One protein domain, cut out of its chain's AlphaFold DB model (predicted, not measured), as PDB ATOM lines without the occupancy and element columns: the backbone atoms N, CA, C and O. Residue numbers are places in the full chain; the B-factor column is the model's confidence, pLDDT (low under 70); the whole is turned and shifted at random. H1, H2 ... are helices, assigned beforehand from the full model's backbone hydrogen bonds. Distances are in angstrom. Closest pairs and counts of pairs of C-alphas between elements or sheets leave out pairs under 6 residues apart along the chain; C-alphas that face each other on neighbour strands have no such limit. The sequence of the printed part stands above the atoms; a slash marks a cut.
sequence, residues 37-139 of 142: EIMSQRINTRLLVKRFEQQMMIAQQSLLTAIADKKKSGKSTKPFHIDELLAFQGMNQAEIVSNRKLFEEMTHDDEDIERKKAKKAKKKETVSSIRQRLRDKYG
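What this domain is: This is residues 37 to 139 of the 142 residues of an uncharacterized protein of Lactococcus insecticola (UniProt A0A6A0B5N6). Two long helices cross as a lopsided X: H3 crosses H1 near H3's own first turns, at residues 99 to 106, and most of H3, residues 108 to 138, then sticks out as a long free arm together with the last printed residue, Gly 139. The short helix H2 packs on H1 and on the first residues of H3, beside the crossing, after the chain has folded back from the far end of H1; the first residues of H1, 37 to 44, stick out as a second, shorter free end. The printed part has 103 residues with three named helices, in the order H1, H2, H3, and no named strand; its class is all helix. It is extended, with a radius of gyration of the C-alphas of 23.2 A, and flat in outline, spanning 75 by 45 by 14 A.

Where its parts are: H3, the longest helix, holds residues 93 to 138 and measures 66.6 A from first to last C-alpha, from C-alpha 93 at (219.762, 113.848, 120.814) to C-alpha 138 at (170.967, 145.777, 153.043). H1 holds residues 37 to 73 and measures 53.9 A, beginning with C-alpha 37 at (218.243, 120.091, 148.655). H2 holds residues 82 to 88 and measures 9.8 A.

How they stand to each other: H3 touches H1 with residues 99 to 106 alone, and H1 touches H3 with residues 48 to 53 alone. Their closest C-alphas are those of Val 49 and Phe 103, 5.4 A apart, and their lines are about perpendicular at 74 degrees. H1 touches H2 with residues 55 to 63 alone; the closest C-alphas, those of Ala 59 and Leu 85, are 5.4 A apart, and the lines are about perpendicular at 79 degrees. H3 touches H2 with residues 93 to 96 alone; the closest C-alphas are those of Asp 83 and Ile 96, 7.4 A apart. These two run opposite ways at a steep tilt of 53 degrees. The helix packing is mostly crossed, with 0 of the 3 touching pairs at a shallow tilt. In H1, H2 and H3 every O i to N i+4 pair is within hydrogen-bond range.

The domain as a whole: The two C-alphas farthest apart are those of Lys 75 and Gly 139, at 76.2 A. Without the stretches that stand free, residues 37 to 44 and 108 to 139, the body has 63 residues and spans 43 by 18 by 17 A. The link from H1 to H2 is short, with 8 residues, and the link from H2 to H3 is tight, with 4. The printed part has no cut. The mean pLDDT of the printed part is 80.9; it is under 70 at residue 76, residues 112 to 114, residues 116 to 117 and residues 120 to 133.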
ATOM      1  N   GLU A  37     217.939 120.951 149.804       86.69
ATOM      2  CA  GLU A  37     218.243 120.091 148.655       86.69
ATOM      3  C   GLU A  37     217.114 120.090 147.611       86.69
ATOM      4  O   GLU A  37     217.373 120.128 146.405       86.69
ATOM      5  N   ILE A  38     215.857 120.123 148.060       86.38
ATOM      6  CA  ILE A  38     214.684 120.144 147.179       86.38
ATOM      7  C   ILE A  38     214.636 121.462 146.407       86.38
ATOM      8  O   ILE A  38     214.390 121.473 145.197       86.38
ATOM      9  N   MET A  39     214.878 122.585 147.082       86.31
ATOM     10  CA  MET A  39     214.880 123.891 146.443       86.31
ATOM     11  C   MET A  39     216.048 124.045 145.471       86.31
ATOM     12  O   MET A  39     215.870 124.575 144.375       86.31
ATOM     13  N   SER A  40     217.214 123.487 145.804       85.00
ATOM     14  CA  SER A  40     218.355 123.439 144.889       85.00
ATOM     15  C   SER A  40     218.020 122.682 143.600       85.00
ATOM     16  O   SER A  40     218.296 123.171 142.500       85.00
ATOM     17  N   GLN A  41     217.346 121.532 143.705       85.12
ATOM     18  CA  GLN A  41     216.875 120.782 142.537       85.12
ATOM     19  C   GLN A  41     215.889 121.600 141.697       85.12
ATOM     20  O   GLN A  41     216.033 121.666 140.478       85.12
ATOM     21  N   ARG A  42     214.932 122.287 142.332       84.94
ATOM     22  CA  ARG A  42     213.961 123.152 141.639       84.94
ATOM     23  C   ARG A  42     214.626 124.299 140.886       84.94
ATOM     24  O   ARG A  42     214.289 124.539 139.727       84.94
ATOM     25  N   ILE A  43     215.585 124.978 141.513       87.19
ATOM     26  CA  ILE A  43     216.369 126.052 140.892       87.19
ATOM     27  C   ILE A  43     217.128 125.513 139.678       87.19
ATOM     28  O   ILE A  43     217.008 126.073 138.589       87.19
ATOM     29  N   ASN A  44     217.837 124.392 139.825       87.19
ATOM     30  CA  ASN A  44     218.574 123.768 138.723       87.19
ATOM     31  C   ASN A  44     217.651 123.394 137.560       87.19
ATOM     32  O   ASN A  44     217.935 123.724 136.409       87.19
ATOM     33  N   THR A  45     216.513 122.770 137.854       87.06
ATOM     34  CA  THR A  45     215.491 122.431 136.863       87.06
ATOM     35  C   THR A  45     214.969 123.678 136.139       87.06
ATOM     36  O   THR A  45     214.907 123.688 134.908       87.06
ATOM     37  N   ARG A  46     214.683 124.770 136.861       87.00
ATOM     38  CA  ARG A  46     214.230 126.037 136.261       87.00
ATOM     39  C   ARG A  46     215.287 126.649 135.343       87.00
ATOM     40  O   ARG A  46     214.954 127.101 134.247       87.00
ATOM     41  N   LEU A  47     216.551 126.635 135.761       88.44
ATOM     42  CA  LEU A  47     217.671 127.135 134.962       88.44
ATOM     43  C   LEU A  47     217.890 126.301 133.692       88.44
ATOM     44  O   LEU A  47     218.117 126.869 132.624       88.44
ATOM     45  N   LEU A  48     217.766 124.971 133.774       88.44
ATOM     46  CA  LEU A  48     217.851 124.083 132.607       88.44
ATOM     47  C   LEU A  48     216.755 124.385 131.582       88.44
ATOM     48  O   LEU A  48     217.043 124.497 130.390       88.44
ATOM     49  N   VAL A  49     215.519 124.581 132.044       88.62
ATOM     50  CA  VAL A  49     214.392 124.958 131.180       88.62
ATOM     51  C   VAL A  49     214.628 126.314 130.522       88.62
ATOM     52  O   VAL A  49     214.473 126.427 129.308       88.62
ATOM     53  N   LYS A  50     215.081 127.320 131.278       87.56
ATOM     54  CA  LYS A  50     215.410 128.649 130.736       87.56
ATOM     55  C   LYS A  50     216.517 128.594 129.686       87.56
ATOM     56  O   LYS A  50     216.420 129.244 128.646       87.56
ATOM     57  N   ARG A  51     217.553 127.788 129.924       89.00
ATOM     58  CA  ARG A  51     218.628 127.567 128.951       89.00
ATOM     59  C   ARG A  51     218.095 126.925 127.670       89.00
ATOM     60  O   ARG A  51     218.421 127.388 126.579       89.00
ATOM     61  N   PHE A  52     217.269 125.888 127.794       90.75
ATOM     62  CA  PHE A  52     216.686 125.218 126.635       90.75
ATOM     63  C   PHE A  52     215.747 126.140 125.844       90.75
ATOM     64  O   PHE A  52     215.807 126.166 124.618       90.75
ATOM     65  N   GLU A  53     214.943 126.955 126.531       89.94
ATOM     66  CA  GLU A  53     214.081 127.981 125.930       89.94
ATOM     67  C   GLU A  53     214.890 128.958 125.059       89.94
ATOM     68  O   GLU A  53     214.534 129.217 123.907       89.94
ATOM     69  N   GLN A  54     216.028 129.443 125.564       90.50
ATOM     70  CA  GLN A  54     216.923 130.322 124.807       90.50
ATOM     71  C   GLN A  54     217.509 129.630 123.568       90.50
ATOM     72  O   GLN A  54     217.499 130.203 122.479       90.50
ATOM     73  N   GLN A  55     217.985 128.390 123.706       90.81
ATOM     74  CA  GLN A  55     218.538 127.614 122.587       90.81
ATOM     75  C   GLN A  55     217.485 127.338 121.504       90.81
ATOM     76  O   GLN A  55     217.762 127.474 120.307       90.81
ATOM     77  N   MET A  56     216.253 127.027 121.919       91.62
ATOM     78  CA  MET A  56     215.094 126.874 121.040       91.62
ATOM     79  C   MET A  56     214.772 128.165 120.288       91.62
ATOM     80  O   MET A  56     214.572 128.123 119.074       91.62
ATOM     81  N   MET A  57     214.768 129.313 120.970       92.06
ATOM     82  CA  MET A  57     214.533 130.615 120.340       92.06
ATOM     83  C   MET A  57     215.607 130.934 119.291       92.06
ATOM     84  O   MET A  57     215.282 131.347 118.176       92.06
ATOM     85  N   ILE A  58     216.882 130.681 119.605       91.62
ATOM     86  CA  ILE A  58     217.992 130.845 118.654       91.62
ATOM     87  C   ILE A  58     217.798 129.920 117.447       91.62
ATOM     88  O   ILE A  58     217.873 130.377 116.307       91.62
ATOM     89  N   ALA A  59     217.481 128.642 117.676       90.44
ATOM     90  CA  ALA A  59     217.252 127.672 116.605       90.44
ATOM     91  C   ALA A  59     216.087 128.093 115.692       90.44
ATOM     92  O   ALA A  59     216.204 128.040 114.468       90.44
ATOM     93  N   GLN A  60     214.982 128.574 116.264       92.31
ATOM     94  CA  GLN A  60     213.847 129.102 115.505       92.31
ATOM     95  C   GLN A  60     214.237 130.329 114.674       92.31
ATOM     96  O   GLN A  60     213.904 130.397 113.490       92.31
ATOM     97  N   GLN A  61     214.989 131.273 115.247       91.75
ATOM     98  CA  GLN A  61     215.450 132.461 114.529       91.75
ATOM     99  C   GLN A  61     216.385 132.096 113.365       91.75
ATOM    100  O   GLN A  61     216.254 132.636 112.261       91.75
ATOM    101  N   SER A  62     217.299 131.144 113.577       88.88
ATOM    102  CA  SER A  62     218.170 130.610 112.527       88.88
ATOM    103  C   SER A  62     217.363 129.936 111.418       88.88
ATOM    104  O   SER A  62     217.633 130.167 110.238       88.88
ATOM    105  N   LEU A  63     216.329 129.163 111.771       90.50
ATOM    106  CA  LEU A  63     215.441 128.529 110.799       90.50
ATOM    107  C   LEU A  63     214.679 129.560 109.958       90.50
ATOM    108  O   LEU A  63     214.641 129.449 108.732       90.50
ATOM    109  N   LEU A  64     214.104 130.583 110.597       87.75
ATOM    110  CA  LEU A  64     213.381 131.660 109.914       87.75
ATOM    111  C   LEU A  64     214.293 132.437 108.963       87.75
ATOM    112  O   LEU A  64     213.904 132.714 107.826       87.75
ATOM    113  N   THR A  65     215.520 132.726 109.396       87.56
ATOM    114  CA  THR A  65     216.539 133.375 108.560       87.56
ATOM    115  C   THR A  65     216.866 132.514 107.340       87.56
ATOM    116  O   THR A  65     216.791 132.988 106.207       87.56
ATOM    117  N   ALA A  66     217.103 131.215 107.542       86.44
ATOM    118  CA  ALA A  66     217.379 130.286 106.451       86.44
ATOM    119  C   ALA A  66     216.210 130.177 105.453       86.44
ATOM    120  O   ALA A  66     216.429 130.094 104.244       86.44
ATOM    121  N   ILE A  67     214.959 130.199 105.930       86.38
ATOM    122  CA  ILE A  67     213.763 130.213 105.071       86.38
ATOM    123  C   ILE A  67     213.685 131.519 104.268       86.38
ATOM    124  O   ILE A  67     213.422 131.485 103.062       86.38
ATOM    125  N   ALA A  68     213.931 132.666 104.906       86.25
ATOM    126  CA  ALA A  68     213.911 133.968 104.247       86.25
ATOM    127  C   ALA A  68     214.977 134.066 103.141       86.25
ATOM    128  O   ALA A  68     214.670 134.494 102.025       86.25
ATOM    129  N   ASP A  69     216.197 133.603 103.407       85.88
ATOM    130  CA  ASP A  69     217.294 133.611 102.435       85.88
ATOM    131  C   ASP A  69     217.051 132.640 101.273       85.88
ATOM    132  O   ASP A  69     217.365 132.939 100.113       85.88
ATOM    133  N   LYS A  70     216.401 131.500 101.532       84.69
ATOM    134  CA  LYS A  70     215.940 130.591 100.471       84.69
ATOM    135  C   LYS A  70     214.900 131.242  99.574       84.69
ATOM    136  O   LYS A  70     215.021 131.168  98.353       84.69
ATOM    137  N   LYS A  71     213.922 131.933 100.165       84.56
ATOM    138  CA  LYS A  71     212.906 132.666  99.403       84.56
ATOM    139  C   LYS A  71     213.534 133.758  98.535       84.56
ATOM    140  O   LYS A  71     213.133 133.909  97.386       84.56
ATOM    141  N   LYS A  72     214.540 134.476  99.046       85.25
ATOM    142  CA  LYS A  72     215.289 135.485  98.275       85.25
ATOM    143  C   LYS A  72     216.115 134.881  97.136       85.25
ATOM    144  O   LYS A  72     216.210 135.486  96.077       85.25
ATOM    145  N   SER A  73     216.716 133.710  97.346       83.94
ATOM    146  CA  SER A  73     217.611 133.069  96.370       83.94
ATOM    147  C   SER A  73     216.911 132.159  95.353       83.94
ATOM    148  O   SER A  73     217.569 131.663  94.442       83.94
ATOM    149  N   GLY A  74     215.605 131.905  95.503       81.00
ATOM    150  CA  GLY A  74     214.829 131.042  94.603       81.00
ATOM    151  C   GLY A  74     215.215 129.556  94.656       81.00
ATOM    152  O   GLY A  74     214.825 128.787  93.780       81.00
ATOM    153  N   LYS A  75     215.995 129.130  95.659       80.19
ATOM    154  CA  LYS A  75     216.491 127.752  95.781       80.19
ATOM    155  C   LYS A  75     215.504 126.870  96.548       80.19
ATOM    156  O   LYS A  75     215.147 127.168  97.686       80.19
ATOM    157  N   SER A  76     215.137 125.732  95.959       69.31
ATOM    158  CA  SER A  76     214.310 124.698  96.595       69.31
ATOM    159  C   SER A  76     215.184 123.616  97.231       69.31
ATOM    160  O   SER A  76     215.374 122.540  96.670       69.31
ATOM    161  N   THR A  77     215.730 123.887  98.414       70.88
ATOM    162  CA  THR A  77     216.306 122.843  99.277       70.88
ATOM    163  C   THR A  77     215.526 122.768 100.578       70.88
ATOM    164  O   THR A  77     215.054 123.789 101.088       70.88
ATOM    165  N   LYS A  78     215.393 121.567 101.148       77.44
ATOM    166  CA  LYS A  78     214.659 121.357 102.403       77.44
ATOM    167  C   LYS A  78     215.277 122.204 103.534       77.44
ATOM    168  O   LYS A  78     216.505 122.256 103.631       77.44
ATOM    169  N   PRO A  79     214.488 122.968 104.312       77.38
ATOM    170  CA  PRO A  79     214.974 123.645 105.516       77.38
ATOM    171  C   PRO A  79     215.561 122.645 106.512       77.38
ATOM    172  O   PRO A  79     215.135 121.490 106.530       77.38
ATOM    173  N   PHE A  80     216.513 123.102 107.324       85.06
ATOM    174  CA  PHE A  80     216.944 122.337 108.488       85.06
ATOM    175  C   PHE A  80     215.761 122.132 109.433       85.06
ATOM    176  O   PHE A  80     214.872 122.982 109.527       85.06
ATOM    177  N   HIS A  81     215.751 121.014 110.140       88.25
ATOM    178  CA  HIS A  81     214.852 120.820 111.269       88.25
ATOM    179  C   HIS A  81     215.414 121.503 112.515       88.25
ATOM    180  O   HIS A  81     216.626 121.649 112.658       88.25
ATOM    181  N   ILE A  82     214.541 121.908 113.442       87.56
ATOM    182  CA  ILE A  82     214.968 122.546 114.699       87.56
ATOM    183  C   ILE A  82     215.956 121.656 115.462       87.56
ATOM    184  O   ILE A  82     216.946 122.164 115.970       87.56
ATOM    185  N   ASP A  83     215.741 120.341 115.478       88.69
ATOM    186  CA  ASP A  83     216.626 119.395 116.169       88.69
ATOM    187  C   ASP A  83     218.044 119.391 115.571       88.69
ATOM    188  O   ASP A  83     219.024 119.329 116.308       88.69
ATOM    189  N   GLU A  84     218.173 119.553 114.249       87.69
ATOM    190  CA  GLU A  84     219.477 119.695 113.584       87.69
ATOM    191  C   GLU A  84     220.155 121.011 113.990       87.69
ATOM    192  O   GLU A  84     221.361 121.054 114.219       87.69
ATOM    193  N   LEU A  85     219.374 122.087 114.134       90.56
ATOM    194  CA  LEU A  85     219.875 123.387 114.584       90.56
ATOM    195  C   LEU A  85     220.297 123.377 116.057       90.56
ATOM    196  O   LEU A  85     221.299 123.997 116.399       90.56
ATOM    197  N   LEU A  86     219.583 122.653 116.919       89.06
ATOM    198  CA  LEU A  86     219.990 122.428 118.308       89.06
ATOM    199  C   LEU A  86     221.259 121.572 118.388       89.06
ATOM    200  O   LEU A  86     222.139 121.856 119.200       89.06
ATOM    201  N   ALA A  87     221.398 120.577 117.510       89.06
ATOM    202  CA  ALA A  87     222.616 119.781 117.418       89.06
ATOM    203  C   ALA A  87     223.833 120.627 117.011       89.06
ATOM    204  O   ALA A  87     224.906 120.478 117.596       89.06
ATOM    205  N   PHE A  88     223.670 121.590 116.094       89.38
ATOM    206  CA  PHE A  88     224.728 122.562 115.778       89.38
ATOM    207  C   PHE A  88     225.099 123.470 116.960       89.38
ATOM    208  O   PHE A  88     226.227 123.954 117.016       89.38
ATOM    209  N   GLN A  89     224.192 123.678 117.918       87.75
ATOM    210  CA  GLN A  89     224.477 124.386 119.173       87.75
ATOM    211  C   GLN A  89     225.163 123.495 120.228       87.75
ATOM    212  O   GLN A  89     225.372 123.932 121.360       87.75
ATOM    213  N   GLY A  90     225.523 122.256 119.873       87.75
ATOM    214  CA  GLY A  90     226.260 121.328 120.729       87.75
ATOM    215  C   GLY A  90     225.387 120.436 121.612       87.75
ATOM    216  O   GLY A  90     225.930 119.768 122.487       87.75
ATOM    217  N   MET A  91     224.065 120.405 121.407       89.56
ATOM    218  CA  MET A  91     223.182 119.486 122.130       89.56
ATOM    219  C   MET A  91     223.131 118.116 121.457       89.56
ATOM    220  O   MET A  91     222.938 118.015 120.247       89.56
ATOM    221  N   ASN A  92     223.230 117.044 122.235       91.69
ATOM    222  CA  ASN A  92     223.011 115.702 121.701       91.69
ATOM    223  C   ASN A  92     221.517 115.318 121.701       91.69
ATOM    224  O   ASN A  92     220.683 115.940 122.359       91.69
ATOM    225  N   GLN A  93     221.163 114.255 120.972       87.19
ATOM    226  CA  GLN A  93     219.762 113.848 120.814       87.19
ATOM    227  C   GLN A  93     219.084 113.481 122.144       87.19
ATOM    228  O   GLN A  93     217.902 113.770 122.330       87.19
ATOM    229  N   ALA A  94     219.811 112.855 123.073       90.56
ATOM    230  CA  ALA A  94     219.261 112.481 124.374       90.56
ATOM    231  C   ALA A  94     218.949 113.723 125.226       90.56
ATOM    232  O   ALA A  94     217.881 113.800 125.832       90.56
ATOM    233  N   GLU A  95     219.836 114.720 125.210       86.75
ATOM    234  CA  GLU A  95     219.641 116.016 125.867       86.75
ATOM    235  C   GLU A  95     218.457 116.776 125.275       86.75
ATOM    236  O   GLU A  95     217.644 117.309 126.024       86.75
ATOM    237  N   ILE A  96     218.317 116.797 123.944       88.12
ATOM    238  CA  ILE A  96     217.190 117.458 123.271       88.12
ATOM    239  C   ILE A  96     215.862 116.839 123.719       88.12
ATOM    240  O   ILE A  96     214.937 117.565 124.081       88.12
ATOM    241  N   VAL A  97     215.766 115.506 123.729       90.50
ATOM    242  CA  VAL A  97     214.543 114.799 124.141       90.50
ATOM    243  C   VAL A  97     214.240 115.042 125.621       90.50
ATOM    244  O   VAL A  97     213.108 115.377 125.967       90.50
ATOM    245  N   SER A  98     215.248 114.912 126.487       90.00
ATOM    246  CA  SER A  98     215.092 115.119 127.929       90.00
ATOM    247  C   SER A  98     214.674 116.555 128.257       90.00
ATOM    248  O   SER A  98     213.716 116.767 128.997       90.00
ATOM    249  N   ASN A  99     215.350 117.547 127.673       88.81
ATOM    250  CA  ASN A  99     215.071 118.957 127.938       88.81
ATOM    251  C   ASN A  99     213.729 119.395 127.352       88.81
ATOM    252  O   ASN A  99     213.039 120.193 127.981       88.81
ATOM    253  N   ARG A 100     213.315 118.851 126.197       88.06
ATOM    254  CA  ARG A 100     211.981 119.112 125.638       88.06
ATOM    255  C   ARG A 100     210.881 118.606 126.559       88.06
ATOM    256  O   ARG A 100     209.958 119.356 126.850       88.06
ATOM    257  N   LYS A 101     211.011 117.374 127.056       89.56
ATOM    258  CA  LYS A 101     210.050 116.809 128.008       89.56
ATOM    259  C   LYS A 101     209.944 117.676 129.266       89.56
ATOM    260  O   LYS A 101     208.845 118.046 129.662       89.56
ATOM    261  N   LEU A 102     211.086 118.059 129.837       87.12
ATOM    262  CA  LEU A 102     211.134 118.917 131.022       87.12
ATOM    263  C   LEU A 102     210.510 120.300 130.767       87.12
ATOM    264  O   LEU A 102     209.781 120.823 131.607       87.12
ATOM    265  N   PHE A 103     210.780 120.888 129.601       86.69
ATOM    266  CA  PHE A 103     210.214 122.169 129.182       86.69
ATOM    267  C   PHE A 103     208.687 122.108 129.043       86.69
ATOM    268  O   PHE A 103     207.993 123.006 129.521       86.69
ATOM    269  N   GLU A 104     208.159 121.053 128.421       85.19
ATOM    270  CA  GLU A 104     206.717 120.842 128.252       85.19
ATOM    271  C   GLU A 104     206.012 120.645 129.602       85.19
ATOM    272  O   GLU A 104     204.999 121.296 129.862       85.19
ATOM    273  N   GLU A 105     206.576 119.814 130.486       84.75
ATOM    274  CA  GLU A 105     206.050 119.574 131.838       84.75
ATOM    275  C   GLU A 105     205.974 120.875 132.652       84.75
ATOM    276  O   GLU A 105     204.932 121.203 133.221       84.75
ATOM    277  N   MET A 106     207.041 121.676 132.641       80.62
ATOM    278  CA  MET A 106     207.084 122.925 133.404       80.62
ATOM    279  C   MET A 106     206.221 124.044 132.827       80.62
ATOM    280  O   MET A 106     205.666 124.841 133.582       80.62
ATOM    281  N   THR A 107     206.105 124.122 131.502       76.38
ATOM    282  CA  THR A 107     205.225 125.108 130.860       76.38
ATOM    283  C   THR A 107     203.771 124.830 131.229       76.38
ATOM    284  O   THR A 107     203.029 125.756 131.556       76.38
ATOM    285  N   HIS A 108     203.372 123.554 131.255       74.75
ATOM    286  CA  HIS A 108     202.033 123.168 131.683       74.75
ATOM    287  C   HIS A 108     201.774 123.539 133.154       74.75
ATOM    288  O   HIS A 108     200.696 124.049 133.483       74.75
ATOM    289  N   ASP A 109     202.750 123.325 134.037       71.12
ATOM    290  CA  ASP A 109     202.635 123.699 135.449       71.12
ATOM    291  C   ASP A 109     202.486 125.218 135.635       71.12
ATOM    292  O   ASP A 109     201.608 125.667 136.382       71.12
ATOM    293  N   ASP A 110     203.282 126.019 134.922       70.12
ATOM    294  CA  ASP A 110     203.200 127.483 134.959       70.12
ATOM    295  C   ASP A 110     201.840 127.985 134.447       70.12
ATOM    296  O   ASP A 110     201.197 128.821 135.094       70.12
ATOM    297  N   GLU A 111     201.342 127.441 133.332       70.31
ATOM    298  CA  GLU A 111     200.018 127.781 132.799       70.31
ATOM    299  C   GLU A 111     198.891 127.439 133.782       70.31
ATOM    300  O   GLU A 111     197.939 128.212 133.954       70.31
ATOM    301  N   ASP A 112     198.987 126.302 134.470       67.12
ATOM    302  CA  ASP A 112     198.006 125.893 135.470       67.12
ATOM    303  C   ASP A 112     198.068 126.750 136.738       67.12
ATOM    304  O   ASP A 112     197.021 127.070 137.326       67.12
ATOM    305  N   ILE A 113     199.265 127.161 137.160       69.38
ATOM    306  CA  ILE A 113     199.461 128.105 138.263       69.38
ATOM    307  C   ILE A 113     198.841 129.459 137.907       69.38
ATOM    308  O   ILE A 113     198.052 129.990 138.698       69.38
ATOM    309  N   GLU A 114     199.111 129.992 136.718       67.56
ATOM    310  CA  GLU A 114     198.552 131.268 136.263       67.56
ATOM    311  C   GLU A 114     197.027 131.199 136.102       67.56
ATOM    312  O   GLU A 114     196.302 132.076 136.585       67.56
ATOM    313  N   ARG A 115     196.482 130.094 135.573       70.62
ATOM    314  CA  ARG A 115     195.026 129.857 135.549       70.62
ATOM    315  C   ARG A 115     194.422 129.833 136.953       70.62
ATOM    316  O   ARG A 115     193.340 130.392 137.169       70.62
ATOM    317  N   LYS A 116     195.084 129.202 137.928       69.81
ATOM    318  CA  LYS A 116     194.631 129.174 139.333       69.81
ATOM    319  C   LYS A 116     194.703 130.563 139.975       69.81
ATOM    320  O   LYS A 116     193.753 130.940 140.670       69.81
ATOM    321  N   LYS A 117     195.764 131.342 139.731       68.44
ATOM    322  CA  LYS A 117     195.886 132.738 140.192       68.44
ATOM    323  C   LYS A 117     194.785 133.616 139.596       68.44
ATOM    324  O   LYS A 117     194.073 134.278 140.352       68.44
ATOM    325  N   ALA A 118     194.545 133.526 138.288       70.19
ATOM    326  CA  ALA A 118     193.488 134.268 137.604       70.19
ATOM    327  C   ALA A 118     192.084 133.916 138.137       70.19
ATOM    328  O   ALA A 118     191.265 134.802 138.385       70.19
ATOM    329  N   LYS A 119     191.802 132.629 138.399       72.06
ATOM    330  CA  LYS A 119     190.541 132.188 139.032       72.06
ATOM    331  C   LYS A 119     190.380 132.741 140.453       72.06
ATOM    332  O   LYS A 119     189.286 133.175 140.817       72.06
ATOM    333  N   LYS A 120     191.450 132.755 141.258       65.75
ATOM    334  CA  LYS A 120     191.434 133.341 142.612       65.75
ATOM    335  C   LYS A 120     191.218 134.859 142.573       65.75
ATOM    336  O   LYS A 120     190.437 135.360 143.381       65.75
ATOM    337  N   ALA A 121     191.845 135.567 141.634       65.44
ATOM    338  CA  ALA A 121     191.658 137.005 141.436       65.44
ATOM    339  C   ALA A 121     190.207 137.340 141.051       65.44
ATOM    340  O   ALA A 121     189.560 138.116 141.753       65.44
ATOM    341  N   LYS A 122     189.638 136.643 140.054       64.50
ATOM    342  CA  LYS A 122     188.221 136.792 139.668       64.50
ATOM    343  C   LYS A 122     187.260 136.511 140.828       64.50
ATOM    344  O   LYS A 122     186.268 137.217 141.001       64.50
ATOM    345  N   LYS A 123     187.552 135.506 141.665       61.62
ATOM    346  CA  LYS A 123     186.742 135.202 142.857       61.62
ATOM    347  C   LYS A 123     186.816 136.327 143.897       61.62
ATOM    348  O   LYS A 123     185.781 136.688 144.445       61.62
ATOM    349  N   LYS A 124     187.998 136.903 144.150       60.91
ATOM    350  CA  LYS A 124     188.163 138.052 145.063       60.91
ATOM    351  C   LYS A 124     187.424 139.296 144.560       60.91
ATOM    352  O   LYS A 124     186.744 139.944 145.347       60.91
ATOM    353  N   GLU A 125     187.491 139.579 143.264       60.22
ATOM    354  CA  GLU A 125     186.770 140.692 142.632       60.22
ATOM    355  C   GLU A 125     185.246 140.503 142.710       60.22
ATOM    356  O   GLU A 125     184.513 141.410 143.106       60.22
ATOM    357  N   THR A 126     184.770 139.279 142.461       61.41
ATOM    358  CA  THR A 126     183.349 138.920 142.598       61.41
ATOM    359  C   THR A 126     182.873 139.058 144.049       61.41
ATOM    360  O   THR A 126     181.801 139.604 144.295       61.41
ATOM    361  N   VAL A 127     183.672 138.620 145.030       61.72
ATOM    362  CA  VAL A 127     183.352 138.764 146.462       61.72
ATOM    363  C   VAL A 127     183.359 140.232 146.895       61.72
ATOM    364  O   VAL A 127     182.477 140.624 147.654       61.72
ATOM    365  N   SER A 128     184.285 141.051 146.391       60.72
ATOM    366  CA  SER A 128     184.299 142.501 146.628       60.72
ATOM    367  C   SER A 128     183.023 143.163 146.093       60.72
ATOM    368  O   SER A 128     182.326 143.855 146.833       60.72
ATOM    369  N   SER A 129     182.632 142.846 144.852       67.25
ATOM    370  CA  SER A 129     181.391 143.353 144.249       67.25
ATOM    371  C   SER A 129     180.136 142.891 145.002       67.25
ATOM    372  O   SER A 129     179.206 143.675 145.177       67.25
ATOM    373  N   ILE A 130     180.091 141.645 145.488       68.31
ATOM    374  CA  ILE A 130     178.961 141.133 146.283       68.31
ATOM    375  C   ILE A 130     178.910 141.800 147.662       68.31
ATOM    376  O   ILE A 130     177.834 142.228 148.072       68.31
ATOM    377  N   ARG A 131     180.044 141.937 148.365       66.06
ATOM    378  CA  ARG A 131     180.115 142.659 149.649       66.06
ATOM    379  C   ARG A 131     179.631 144.094 149.499       66.06
ATOM    380  O   ARG A 131     178.846 144.554 150.321       66.06
ATOM    381  N   GLN A 132     180.047 144.769 148.431       66.06
ATOM    382  CA  GLN A 132     179.626 146.136 148.144       66.06
ATOM    383  C   GLN A 132     178.117 146.212 147.873       66.06
ATOM    384  O   GLN A 132     177.424 146.989 148.517       66.06
ATOM    385  N   ARG A 133     177.559 145.310 147.053       67.50
ATOM    386  CA  ARG A 133     176.102 145.243 146.825       67.50
ATOM    387  C   ARG A 133     175.297 144.917 148.087       67.50
ATOM    388  O   ARG A 133     174.195 145.434 148.248       67.50
ATOM    389  N   LEU A 134     175.803 144.048 148.964       71.38
ATOM    390  CA  LEU A 134     175.138 143.698 150.224       71.38
ATOM    391  C   LEU A 134     175.176 144.855 151.230       71.38
ATOM    392  O   LEU A 134     174.175 145.100 151.903       71.38
ATOM    393  N   ARG A 135     176.285 145.601 151.277       74.50
ATOM    394  CA  ARG A 135     176.394 146.843 152.047       74.50
ATOM    395  C   ARG A 135     175.400 147.887 151.544       74.50
ATOM    396  O   ARG A 135     174.619 148.397 152.338       74.50
ATOM    397  N   ASP A 136     175.385 148.147 150.239       72.50
ATOM    398  CA  ASP A 136     174.583 149.226 149.651       72.50
ATOM    399  C   ASP A 136     173.075 148.942 149.723       72.50
ATOM    400  O   ASP A 136     172.277 149.853 149.926       72.50
ATOM    401  N   LYS A 137     172.664 147.674 149.573       71.00
ATOM    402  CA  LYS A 137     171.243 147.296 149.524       71.00
ATOM    403  C   LYS A 137     170.651 146.906 150.879       71.00
ATOM    404  O   LYS A 137     169.452 147.079 151.078       71.00
ATOM    405  N   TYR A 138     171.458 146.352 151.785       73.75
ATOM    406  CA  TYR A 138     170.967 145.777 153.043       73.75
ATOM    407  C   TYR A 138     171.674 146.318 154.294       73.75
ATOM    408  O   TYR A 138     171.320 145.917 155.398       73.75
ATOM    409  N   GLY A 139     172.667 147.207 154.157       70.25
ATOM    410  CA  GLY A 139     173.394 147.787 155.294       70.25
ATOM    411  C   GLY A 139     174.249 146.785 156.078       70.25
ATOM    412  O   GLY A 139     174.678 147.082 157.191       70.25
TER     413      GLY A 139